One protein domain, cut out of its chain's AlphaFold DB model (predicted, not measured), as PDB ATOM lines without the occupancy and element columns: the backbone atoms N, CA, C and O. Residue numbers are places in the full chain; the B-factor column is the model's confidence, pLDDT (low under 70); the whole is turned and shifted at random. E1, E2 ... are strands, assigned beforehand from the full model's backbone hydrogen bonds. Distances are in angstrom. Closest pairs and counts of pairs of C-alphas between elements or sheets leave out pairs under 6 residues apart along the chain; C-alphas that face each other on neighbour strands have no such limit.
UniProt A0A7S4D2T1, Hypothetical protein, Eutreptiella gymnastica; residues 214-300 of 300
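This is residues 214 to 300 of the 300 residues of the protein "Hypothetical protein" of Eutreptiella gymnastica (UniProt A0A7S4D2T1). Two small antiparallel sheets sit end to end along the long axis, a strongly twisted one of six strands and a smaller one of four, with few C-alphas of the one near the other. The chain builds three strands of the smaller sheet, crosses over to make all six of the larger, and comes back with its last strand, E10, in between E1 and E2. The printed part has 87 residues, with no named helix and ten strands, E1 to E10, in that order; 43 residues, under half, are in these strands, and the class is all strand. The sheets run E4, E5, E9, E8, E7, E6 and E1, E10, E2, E3, both antiparallel throughout. The whole is compact, with a radius of gyration of the C-alphas of 11.9 A, and only just elongated, spanning 36 by 24 by 20 A.

Start at the first printed residue and go on to E1, residues 222 to 224, an edge strand of the four-strand sheet. Its antiparallel neighbour is E10, residues 294 to 299; look there for N 223 and O 298, 2.9 A apart and within hydrogen-bond range. E10 is staggered: its residues 297 to 299 pair with E1, and its residues 294 to 297 with E2, residues 233 to 236, where N 297 and O 233 are 2.7 A apart. E2 makes a hairpin with the other edge strand, E3, residues 242 to 244, and N 234 and O 244 are 2.8 A apart. E3 and E4, residues 249 to 252, meet only through their link. E4, an edge strand of the six-strand sheet, forms a hairpin with E5, residues 256 to 259; here N 258 and O 251 are 2.8 A apart. The closest C-alphas of E3 and E5 are those of Val 244 and Ile 259, at 7.8 A. Next come E6, residues 266 to 268, E7, residues 271 to 274, E8, residues 277 to 283, and E9, residues 286 to 290: a meander, each strand the antiparallel neighbour of the one before. Check N 273 and O 266 at 2.8 A, N 279 and O 272 at 2.9 A, and N 288 and O 281 at 2.8 A. E9 is also the neighbour of E5, antiparallel at 143 degrees, with N 257 and O 289 2.9 A apart. Between the two sheets, the closest C-alphas of E8 and E10 are those of Val 279 and Val 294, at 7.7 A. E1 is apart from E6, for instance.

Find C-alpha 222, where E1 begins, at (25.468, 12.043, 42.630). E2 covers 10.3 A from first to last C-alpha, E3 6.0 A, E4 7.3 A and E5 9.5 A. E6 is 6.6 A long and E7 10.3 A. Find C-alpha 277 at (22.835, 16.010, 22.825); from there E8, the longest strand with seven residues, runs 17.9 A to C-alpha 283. E9 follows with 12.7 A. E10 runs 15.1 A and ends at C-alpha 299, (26.819, 15.437, 45.645).

The two C-alphas farthest apart are those of Gly 269 and Val 300, at 36.5 A. The printed part runs from 214 to 300, the chain's last residue, and has no cut. No link is long; those from E1 to E2 and from E5 to E6 are short, and the others are tight. The mean pLDDT of the printed part is 75.8. Look for low confidence, under 70, in 26 residues, among them 214 to 222, 239 to 242, 245 to 248 and 262 to 264.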
ATOM      1  N   ALA A 214      32.608  20.974  41.749       37.34
ATOM      2  CA  ALA A 214      31.247  20.450  41.751       37.34
ATOM      3  C   ALA A 214      30.689  20.176  40.342       37.34
ATOM      4  O   ALA A 214      29.725  19.425  40.213       37.34
ATOM      5  N   THR A 215      31.292  20.710  39.269       41.03
ATOM      6  CA  THR A 215      30.893  20.366  37.887       41.03
ATOM      7  C   THR A 215      31.396  18.985  37.444       41.03
ATOM      8  O   THR A 215      30.966  18.487  36.407       41.03
ATOM      9  N   TYR A 216      32.247  18.324  38.244       47.25
ATOM     10  CA  TYR A 216      32.917  17.064  37.884       47.25
ATOM     11  C   TYR A 216      32.728  15.954  38.920       47.25
ATOM     12  O   TYR A 216      33.644  15.186  39.223       47.25
ATOM     13  N   VAL A 217      31.515  15.852  39.461       46.78
ATOM     14  CA  VAL A 217      31.134  14.748  40.346       46.78
ATOM     15  C   VAL A 217      30.815  13.507  39.510       46.78
ATOM     16  O   VAL A 217      30.077  13.582  38.525       46.78
ATOM     17  N   SER A 218      31.404  12.364  39.880       45.88
ATOM     18  CA  SER A 218      31.138  11.074  39.226       45.88
ATOM     19  C   SER A 218      29.652  10.721  39.324       45.88
ATOM     20  O   SER A 218      29.035  10.991  40.350       45.88
ATOM     21  N   ALA A 219      29.093  10.045  38.310       50.16
ATOM     22  CA  ALA A 219      27.707   9.559  38.331       50.16
ATOM     23  C   ALA A 219      27.390   8.704  39.580       50.16
ATOM     24  O   ALA A 219      26.254   8.692  40.045       50.16
ATOM     25  N   ASP A 220      28.401   8.038  40.147       51.97
ATOM     26  CA  ASP A 220      28.281   7.190  41.343       51.97
ATOM     27  C   ASP A 220      28.247   7.980  42.664       51.97
ATOM     28  O   ASP A 220      27.972   7.418  43.720       51.97
ATOM     29  N   GLN A 221      28.553   9.276  42.614       50.56
ATOM     30  CA  GLN A 221      28.595  10.196  43.755       50.56
ATOM     31  C   GLN A 221      27.532  11.284  43.674       50.56
ATOM     32  O   GLN A 221      27.525  12.222  44.461       50.56
ATOM     33  N   VAL A 222      26.640  11.190  42.697       58.34
ATOM     34  CA  VAL A 222      25.468  12.043  42.630       58.34
ATOM     35  C   VAL A 222      24.233  11.205  42.869       58.34
ATOM     36  O   VAL A 222      24.015  10.173  42.234       58.34
ATOM     37  N   GLN A 223      23.393  11.674  43.780       70.12
ATOM     38  CA  GLN A 223      22.076  11.104  43.992       70.12
ATOM     39  C   GLN A 223      21.029  12.078  43.464       70.12
ATOM     40  O   GLN A 223      21.002  13.249  43.846       70.12
ATOM     41  N   GLU A 224      20.166  11.597  42.566       78.25
ATOM     42  CA  GLU A 224      18.995  12.360  42.135       78.25
ATOM     43  C   GLU A 224      18.117  12.682  43.341       78.25
ATOM     44  O   GLU A 224      17.826  11.810  44.165       78.25
ATOM     45  N   VAL A 225      17.683  13.937  43.427       77.81
ATOM     46  CA  VAL A 225      16.785  14.402  44.484       77.81
ATOM     47  C   VAL A 225      15.406  14.740  43.912       77.81
ATOM     48  O   VAL A 225      15.311  15.182  42.767       77.81
ATOM     49  N   PRO A 226      14.313  14.554  44.680       73.12
ATOM     50  CA  PRO A 226      12.955  14.791  44.178       73.12
ATOM     51  C   PRO A 226      12.683  16.252  43.799       73.12
ATOM     52  O   PRO A 226      11.859  16.522  42.928       73.12
ATOM     53  N   GLN A 227      13.346  17.191  44.478       76.00
ATOM     54  CA  GLN A 227      13.225  18.632  44.273       76.00
ATOM     55  C   GLN A 227      14.594  19.290  44.430       76.00
ATOM     56  O   GLN A 227      15.410  18.839  45.234       76.00
ATOM     57  N   ALA A 228      14.837  20.348  43.657       72.94
ATOM     58  CA  ALA A 228      16.067  21.121  43.746       72.94
ATOM     59  C   ALA A 228      16.143  21.870  45.089       72.94
ATOM     60  O   ALA A 228      15.216  22.590  45.460       72.94
ATOM     61  N   ALA A 229      17.252  21.691  45.799       72.88
ATOM     62  CA  ALA A 229      17.654  22.465  46.966       72.88
ATOM     63  C   ALA A 229      18.579  23.628  46.534       72.88
ATOM     64  O   ALA A 229      19.078  23.608  45.408       72.88
ATOM     65  N   PRO A 230      18.849  24.622  47.404       66.75
ATOM     66  CA  PRO A 230      19.720  25.758  47.073       66.75
ATOM     67  C   PRO A 230      21.111  25.347  46.568       66.75
ATOM     68  O   PRO A 230      21.662  26.000  45.687       66.75
ATOM     69  N   ASP A 231      21.626  24.225  47.074       65.62
ATOM     70  CA  ASP A 231      22.958  23.709  46.746       65.62
ATOM     71  C   ASP A 231      22.926  22.578  45.697       65.62
ATOM     72  O   ASP A 231      23.927  21.898  45.470       65.62
ATOM     73  N   SER A 232      21.773  22.325  45.063       74.44
ATOM     74  CA  SER A 232      21.642  21.244  44.083       74.44
ATOM     75  C   SER A 232      22.428  21.516  42.805       74.44
ATOM     76  O   SER A 232      22.334  22.582  42.199       74.44
ATOM     77  N   VAL A 233      23.134  20.490  42.334       78.12
ATOM     78  CA  VAL A 233      23.722  20.475  40.991       78.12
ATOM     79  C   VAL A 233      22.724  19.886  39.998       78.12
ATOM     80  O   VAL A 233      21.840  19.119  40.376       78.12
ATOM     81  N   TYR A 234      22.844  20.220  38.718       80.69
ATOM     82  CA  TYR A 234      21.990  19.679  37.665       80.69
ATOM     83  C   TYR A 234      22.807  18.824  36.711       80.69
ATOM     84  O   TYR A 234      23.755  19.300  36.082       80.69
ATOM     85  N   GLY A 235      22.417  17.556  36.589       77.50
ATOM     86  CA  GLY A 235      23.033  16.606  35.669       77.50
ATOM     87  C   GLY A 235      22.151  16.268  34.476       77.50
ATOM     88  O   GLY A 235      20.928  16.391  34.534       77.50
ATOM     89  N   LEU A 236      22.765  15.822  33.379       75.31
ATOM     90  CA  LEU A 236      22.063  15.371  32.184       75.31
ATOM     91  C   LEU A 236      21.214  14.145  32.513       75.31
ATOM     92  O   LEU A 236      21.721  13.140  33.006       75.31
ATOM     93  N   ARG A 237      19.933  14.172  32.154       79.62
ATOM     94  CA  ARG A 237      19.009  13.063  32.423       79.62
ATOM     95  C   ARG A 237      19.440  11.745  31.763       79.62
ATOM     96  O   ARG A 237      19.153  10.682  32.295       79.62
ATOM     97  N   ALA A 238      20.123  11.810  30.618       71.81
ATOM     98  CA  ALA A 238      20.518  10.633  29.842       71.81
ATOM     99  C   ALA A 238      21.657   9.818  30.482       71.81
ATOM    100  O   ALA A 238      21.631   8.593  30.431       71.81
ATOM    101  N   CYS A 239      22.652  10.486  31.072       63.94
ATOM    102  CA  CYS A 239      23.872   9.833  31.565       63.94
ATOM    103  C   CYS A 239      24.277  10.257  32.980       63.94
ATOM    104  O   CYS A 239      25.334   9.859  33.459       63.94
ATOM    105  N   LYS A 240      23.457  11.077  33.643       66.38
ATOM    106  CA  LYS A 240      23.671  11.592  34.999       66.38
ATOM    107  C   LYS A 240      24.945  12.422  35.195       66.38
ATOM    108  O   LYS A 240      25.281  12.775  36.318       66.38
ATOM    109  N   ARG A 241      25.624  12.788  34.106       67.38
ATOM    110  CA  ARG A 241      26.779  13.690  34.109       67.38
ATOM    111  C   ARG A 241      26.363  15.072  34.606       67.38
ATOM    112  O   ARG A 241      25.442  15.650  34.034       67.38
ATOM    113  N   VAL A 242      27.048  15.616  35.610       68.00
ATOM    114  CA  VAL A 242      26.812  16.991  36.078       68.00
ATOM    115  C   VAL A 242      27.133  17.989  34.961       68.00
ATOM    116  O   VAL A 242      28.169  17.894  34.306       68.00
ATOM    117  N   LEU A 243      26.212  18.921  34.713       71.75
ATOM    118  CA  LEU A 243      26.343  19.976  33.702       71.75
ATOM    119  C   LEU A 243      26.475  21.361  34.333       71.75
ATOM    120  O   LEU A 243      27.179  22.221  33.802       71.75
ATOM    121  N   VAL A 244      25.757  21.584  35.435       73.50
ATOM    122  CA  VAL A 244      25.581  22.900  36.052       73.50
ATOM    123  C   VAL A 244      25.641  22.763  37.564       73.50
ATOM    124  O   VAL A 244      25.009  21.877  38.135       73.50
ATOM    125  N   THR A 245      26.346  23.675  38.217       68.75
ATOM    126  CA  THR A 245      26.342  23.844  39.676       68.75
ATOM    127  C   THR A 245      25.677  25.175  40.035       68.75
ATOM    128  O   THR A 245      25.590  26.051  39.166       68.75
ATOM    129  N   PRO A 246      25.226  25.368  41.289       66.31
ATOM    130  CA  PRO A 246      24.519  26.581  41.702       66.31
ATOM    131  C   PRO A 246      25.237  27.889  41.355       66.31
ATOM    132  O   PRO A 246      24.585  28.867  41.009       66.31
ATOM    133  N   VAL A 247      26.573  27.903  41.392       60.09
ATOM    134  CA  VAL A 247      27.371  29.119  41.151       60.09
ATOM    135  C   VAL A 247      27.287  29.632  39.711       60.09
ATOM    136  O   VAL A 247      27.483  30.821  39.492       60.09
ATOM    137  N   HIS A 248      26.953  28.767  38.748       64.81
ATOM    138  CA  HIS A 248      26.826  29.132  37.332       64.81
ATOM    139  C   HIS A 248      25.387  29.516  36.952       64.81
ATOM    140  O   HIS A 248      25.131  29.908  35.810       64.81
ATOM    141  N   ILE A 249      24.428  29.369  37.875       78.25
ATOM    142  CA  ILE A 249      23.015  29.668  37.640       78.25
ATOM    143  C   ILE A 249      22.792  31.168  37.782       78.25
ATOM    144  O   ILE A 249      22.920  31.740  38.860       78.25
ATOM    145  N   THR A 250      22.404  31.804  36.680       79.31
ATOM    146  CA  THR A 250      22.117  33.242  36.643       79.31
ATOM    147  C   THR A 250      20.643  33.536  36.902       79.31
ATOM    148  O   THR A 250      20.319  34.569  37.486       79.31
ATOM    149  N   ALA A 251      19.742  32.632  36.505       84.50
ATOM    150  CA  ALA A 251      18.316  32.714  36.814       84.50
ATOM    151  C   ALA A 251      17.632  31.341  36.733       84.50
ATOM    152  O   ALA A 251      18.003  30.487  35.928       84.50
ATOM    153  N   LEU A 252      16.581  31.157  37.530       84.75
ATOM    154  CA  LEU A 252      15.718  29.976  37.510       84.75
ATOM    155  C   LEU A 252      14.347  30.351  36.945       84.75
ATOM    156  O   LEU A 252      13.749  31.343  37.363       84.75
ATOM    157  N   HIS A 253      13.854  29.548  36.007       87.19
ATOM    158  CA  HIS A 253      12.504  29.631  35.457       87.19
ATOM    159  C   HIS A 253      11.778  28.296  35.651       87.19
ATOM    160  O   HIS A 253      12.401  27.280  35.954       87.19
ATOM    161  N   ASP A 254      10.463  28.291  35.431       85.62
ATOM    162  CA  ASP A 254       9.622  27.105  35.635       85.62
ATOM    163  C   ASP A 254      10.004  25.923  34.724       85.62
ATOM    164  O   ASP A 254       9.810  24.763  35.087       85.62
ATOM    165  N   ASP A 255      10.560  26.198  33.541       89.62
ATOM    166  CA  ASP A 255      10.867  25.208  32.502       89.62
ATOM    167  C   ASP A 255      12.362  25.093  32.156       89.62
ATOM    168  O   ASP A 255      12.779  24.162  31.451       89.62
ATOM    169  N   ALA A 256      13.186  26.020  32.648       91.88
ATOM    170  CA  ALA A 256      14.585  26.138  32.268       91.88
ATOM    171  C   ALA A 256      15.447  26.819  33.335       91.88
ATOM    172  O   ALA A 256      14.977  27.596  34.164       91.88
ATOM    173  N   ILE A 257      16.749  26.574  33.245       90.50
ATOM    174  CA  ILE A 257      17.776  27.230  34.049       90.50
ATOM    175  C   ILE A 257      18.605  28.103  33.116       90.50
ATOM    176  O   ILE A 257      19.167  27.605  32.137       90.50
ATOM    177  N   CYS A 258      18.675  29.397  33.413       89.31
ATOM    178  CA  CYS A 258      19.629  30.287  32.771       89.31
ATOM    179  C   CYS A 258      20.971  30.128  33.460       89.31
ATOM    180  O   CYS A 258      21.065  30.190  34.690       89.31
ATOM    181  N   ILE A 259      22.005  29.943  32.658       83.56
ATOM    182  CA  ILE A 259      23.361  29.784  33.152       83.56
ATOM    183  C   ILE A 259      24.298  30.687  32.377       83.56
ATOM    184  O   ILE A 259      23.989  31.120  31.263       83.56
ATOM    185  N   GLU A 260      25.445  30.985  32.964       77.75
ATOM    186  CA  GLU A 260      26.522  31.578  32.187       77.75
ATOM    187  C   GLU A 260      27.034  30.606  31.117       77.75
ATOM    188  O   GLU A 260      26.768  29.401  31.132       77.75
ATOM    189  N   ARG A 261      27.735  31.142  30.117       76.94
ATOM    190  CA  ARG A 261      28.238  30.327  29.014       76.94
ATOM    191  C   ARG A 261      29.350  29.408  29.513       76.94
ATOM    192  O   ARG A 261      30.431  29.869  29.856       76.94
ATOM    193  N   MET A 262      29.092  28.104  29.472       64.38
ATOM    194  CA  MET A 262      30.022  27.075  29.931       64.38
ATOM    195  C   MET A 262      30.861  26.523  28.779       64.38
ATOM    196  O   MET A 262      30.399  26.408  27.644       64.38
ATOM    197  N   HIS A 263      32.090  26.107  29.075       56.91
ATOM    198  CA  HIS A 263      33.040  25.632  28.063       56.91
ATOM    199  C   HIS A 263      32.664  24.283  27.421       56.91
ATOM    200  O   HIS A 263      33.219  23.924  26.388       56.91
ATOM    201  N   TRP A 264      31.778  23.498  28.044       67.00
ATOM    202  CA  TRP A 264      31.298  22.230  27.487       67.00
ATOM    203  C   TRP A 264      30.222  22.434  26.411       67.00
ATOM    204  O   TRP A 264      29.906  21.492  25.686       67.00
ATOM    205  N   MET A 265      29.653  23.643  26.309       74.25
ATOM    206  CA  MET A 265      28.557  23.942  25.392       74.25
ATOM    207  C   MET A 265      29.034  23.999  23.945       74.25
ATOM    208  O   MET A 265      29.868  24.827  23.576       74.25
ATOM    209  N   GLN A 266      28.403  23.190  23.106       79.12
ATOM    210  CA  GLN A 266      28.427  23.333  21.659       79.12
ATOM    211  C   GLN A 266      27.211  24.173  21.259       79.12
ATOM    212  O   GLN A 266      26.089  23.858  21.650       79.12
ATOM    213  N   ILE A 267      27.435  25.286  20.557       83.62
ATOM    214  CA  ILE A 267      26.361  26.202  20.154       83.62
ATOM    215  C   ILE A 267      26.337  26.297  18.636       83.62
ATOM    216  O   ILE A 267      27.275  26.822  18.035       83.62
ATOM    217  N   GLU A 268      25.252  25.817  18.036       84.50
ATOM    218  CA  GLU A 268      25.005  25.883  16.596       84.50
ATOM    219  C   GLU A 268      23.704  26.653  16.351       84.50
ATOM    220  O   GLU A 268      22.603  26.188  16.649       84.50
ATOM    221  N   GLY A 269      23.829  27.886  15.852       90.19
ATOM    222  CA  GLY A 269      22.700  28.812  15.781       90.19
ATOM    223  C   GLY A 269      22.176  29.147  17.180       90.19
ATOM    224  O   GLY A 269      22.891  29.742  17.984       90.19
ATOM    225  N   GLU A 270      20.932  28.761  17.460       92.06
ATOM    226  CA  GLU A 270      20.297  28.926  18.773       92.06
ATOM    227  C   GLU A 270      20.334  27.650  19.620       92.06
ATOM    228  O   GLU A 270      19.885  27.676  20.761       92.06
ATOM    229  N   GLU A 271      20.826  26.519  19.112       93.44
ATOM    230  CA  GLU A 271      20.835  25.270  19.877       93.44
ATOM    231  C   GLU A 271      22.062  25.176  20.781       93.44
ATOM    232  O   GLU A 271      23.173  25.485  20.363       93.44
ATOM    233  N   VAL A 272      21.854  24.725  22.022       87.56
ATOM    234  CA  VAL A 272      22.921  24.436  22.988       87.56
ATOM    235  C   VAL A 272      22.961  22.929  23.211       87.56
ATOM    236  O   VAL A 272      21.976  22.336  23.671       87.56
ATOM    237  N   SER A 273      24.097  22.307  22.921       81.50
ATOM    238  CA  SER A 273      24.318  20.871  23.067       81.50
ATOM    239  C   SER A 273      25.518  20.532  23.958       81.50
ATOM    240  O   SER A 273      26.431  21.333  24.163       81.50
ATOM    241  N   CYS A 274      25.476  19.332  24.540       71.69
ATOM    242  CA  CYS A 274      26.555  18.699  25.299       71.69
ATOM    243  C   CYS A 274      26.773  17.300  24.721       71.69
ATOM    244  O   CYS A 274      25.823  16.521  24.666       71.69
ATOM    245  N   ASP A 275      27.994  16.977  24.291       64.88
ATOM    246  CA  ASP A 275      28.345  15.678  23.690       64.88
ATOM    247  C   ASP A 275      27.344  15.226  22.603       64.88
ATOM    248  O   ASP A 275      26.827  14.107  22.630       64.88
ATOM    249  N   GLY A 276      26.976  16.135  21.693       69.56
ATOM    250  CA  GLY A 276      26.011  15.859  20.620       69.56
ATOM    251  C   GLY A 276      24.537  15.773  21.050       69.56
ATOM    252  O   GLY A 276      23.672  15.545  20.208       69.56
ATOM    253  N   HIS A 277      24.213  15.983  22.329       76.62
ATOM    254  CA  HIS A 277      22.835  16.010  22.825       76.62
ATOM    255  C   HIS A 277      22.359  17.445  23.021       76.62
ATOM    256  O   HIS A 277      22.953  18.190  23.795       76.62
ATOM    257  N   VAL A 278      21.250  17.830  22.386       88.00
ATOM    258  CA  VAL A 278      20.631  19.148  22.604       88.00
ATOM    259  C   VAL A 278      20.041  19.217  24.016       88.00
ATOM    260  O   VAL A 278      19.108  18.479  24.361       88.00
ATOM    261  N   VAL A 279      20.595  20.115  24.830       90.19
ATOM    262  CA  VAL A 279      20.237  20.319  26.243       90.19
ATOM    263  C   VAL A 279      19.469  21.616  26.478       90.19
ATOM    264  O   VAL A 279      18.786  21.754  27.495       90.19
ATOM    265  N   GLY A 280      19.543  22.560  25.544       93.44
ATOM    266  CA  GLY A 280      18.969  23.883  25.717       93.44
ATOM    267  C   GLY A 280      19.015  24.731  24.456       93.44
ATOM    268  O   GLY A 280      19.287  24.231  23.363       93.44
ATOM    269  N   ARG A 281      18.744  26.026  24.626       95.00
ATOM    270  CA  ARG A 281      18.820  27.028  23.559       95.00
ATOM    271  C   ARG A 281      19.424  28.335  24.050       95.00
ATOM    272  O   ARG A 281      19.370  28.640  25.237       95.00
ATOM    273  N   LEU A 282      19.986  29.101  23.128       92.06
ATOM    274  CA  LEU A 282      20.411  30.470  23.354       92.06
ATOM    275  C   LEU A 282      19.198  31.390  23.177       92.06
ATOM    276  O   LEU A 282      18.584  31.395  22.115       92.06
ATOM    277  N   GLN A 283      18.860  32.171  24.199       89.88
ATOM    278  CA  GLN A 283      17.814  33.189  24.122       89.88
ATOM    279  C   GLN A 283      18.410  34.525  24.554       89.88
ATOM    280  O   GLN A 283      18.965  34.623  25.645       89.88
ATOM    281  N   ASP A 284      18.358  35.527  23.674       87.31
ATOM    282  CA  ASP A 284      18.951  36.854  23.905       87.31
ATOM    283  C   ASP A 284      20.438  36.798  24.317       87.31
ATOM    284  O   ASP A 284      20.926  37.592  25.118       87.31
ATOM    285  N   GLY A 285      21.175  35.819  23.777       80.25
ATOM    286  CA  GLY A 285      22.588  35.592  24.093       80.25
ATOM    287  C   GLY A 285      22.847  34.814  25.389       80.25
ATOM    288  O   GLY A 285      24.004  34.512  25.682       80.25
ATOM    289  N   VAL A 286      21.803  34.446  26.136       87.06
ATOM    290  CA  VAL A 286      21.903  33.690  27.390       87.06
ATOM    291  C   VAL A 286      21.573  32.211  27.152       87.06
ATOM    292  O   VAL A 286      20.503  31.898  26.618       87.06
ATOM    293  N   PRO A 287      22.452  31.271  27.544       89.81
ATOM    294  CA  PRO A 287      22.145  29.846  27.517       89.81
ATOM    295  C   PRO A 287      21.025  29.478  28.499       89.81
ATOM    296  O   PRO A 287      21.143  29.675  29.710       89.81
ATOM    297  N   ARG A 288      19.950  28.886  27.975       94.31
ATOM    298  CA  ARG A 288      18.823  28.336  28.739       94.31
ATOM    299  C   ARG A 288      18.804  26.821  28.613       94.31
ATOM    300  O   ARG A 288      18.506  26.287  27.544       94.31
ATOM    301  N   ILE A 289      19.101  26.121  29.704       92.69
ATOM    302  CA  ILE A 289      19.087  24.656  29.773       92.69
ATOM    303  C   ILE A 289      17.698  24.179  30.180       92.69
ATOM    304  O   ILE A 289      17.157  24.624  31.187       92.69
ATOM    305  N   SER A 290      17.115  23.261  29.409       93.00
ATOM    306  CA  SER A 290      15.764  22.761  29.671       93.00
ATOM    307  C   SER A 290      15.738  21.832  30.886       93.00
ATOM    308  O   SER A 290      16.443  20.820  30.911       93.00
ATOM    309  N   LEU A 291      14.841  22.095  31.843       90.31
ATOM    310  CA  LEU A 291      14.614  21.224  33.006       90.31
ATOM    311  C   LEU A 291      14.085  19.831  32.617       90.31
ATOM    312  O   LEU A 291      14.224  18.873  33.374       90.31
ATOM    313  N   ALA A 292      13.550  19.664  31.404       88.75
ATOM    314  CA  ALA A 292      13.200  18.346  30.876       88.75
ATOM    315  C   ALA A 292      14.444  17.499  30.540       88.75
ATOM    316  O   ALA A 292      14.393  16.268  30.578       88.75
ATOM    317  N   LYS A 293      15.572  18.143  30.219       88.19
ATOM    318  CA  LYS A 293      16.829  17.489  29.818       88.19
ATOM    319  C   LYS A 293      17.776  17.236  30.982       88.19
ATOM    320  O   LYS A 293      18.665  16.396  30.851       88.19
ATOM    321  N   VAL A 294      17.564  17.899  32.114       87.12
ATOM    322  CA  VAL A 294      18.394  17.759  33.313       87.12
ATOM    323  C   VAL A 294      17.593  17.260  34.510       87.12
ATOM    324  O   VAL A 294      16.364  17.265  34.499       87.12
ATOM    325  N   VAL A 295      18.292  16.788  35.534       86.25
ATOM    326  CA  VAL A 295      17.724  16.392  36.825       86.25
ATOM    327  C   VAL A 295      18.519  17.045  37.953       86.25
ATOM    328  O   VAL A 295      19.745  17.138  37.841       86.25
ATOM    329  N   PRO A 296      17.853  17.507  39.025       84.12
ATOM    330  CA  PRO A 296      18.546  17.983  40.209       84.12
ATOM    331  C   PRO A 296      19.186  16.804  40.949       84.12
ATOM    332  O   PRO A 296      18.608  15.722  41.085       84.12
ATOM    333  N   MET A 297      20.397  17.030  41.428       79.00
ATOM    334  CA  MET A 297      21.241  16.052  42.087       79.00
ATOM    335  C   MET A 297      21.897  16.673  43.315       79.00
ATOM    336  O   MET A 297      22.125  17.881  43.385       79.00
ATOM    337  N   THR A 298      22.221  15.822  44.278       70.50
ATOM    338  CA  THR A 298      23.085  16.165  45.407       70.50
ATOM    339  C   THR A 298      24.377  15.375  45.293       70.50
ATOM    340  O   THR A 298      24.348  14.196  44.942       70.50
ATOM    341  N   ILE A 299      25.492  16.046  45.563       61.72
ATOM    342  CA  ILE A 299      26.819  15.437  45.645       61.72
ATOM    343  C   ILE A 299      26.917  14.711  46.992       61.72
ATOM    344  O   ILE A 299      26.643  15.321  48.027       61.72
ATOM    345  N   VAL A 300      27.264  13.424  46.960       57.66
ATOM    346  CA  VAL A 300      27.372  12.509  48.110       57.66
ATOM    347  C   VAL A 300      28.832  12.259  48.464       57.66
ATOM    348  O   VAL A 300      29.632  11.993  47.536       57.66
TER     349      VAL A 300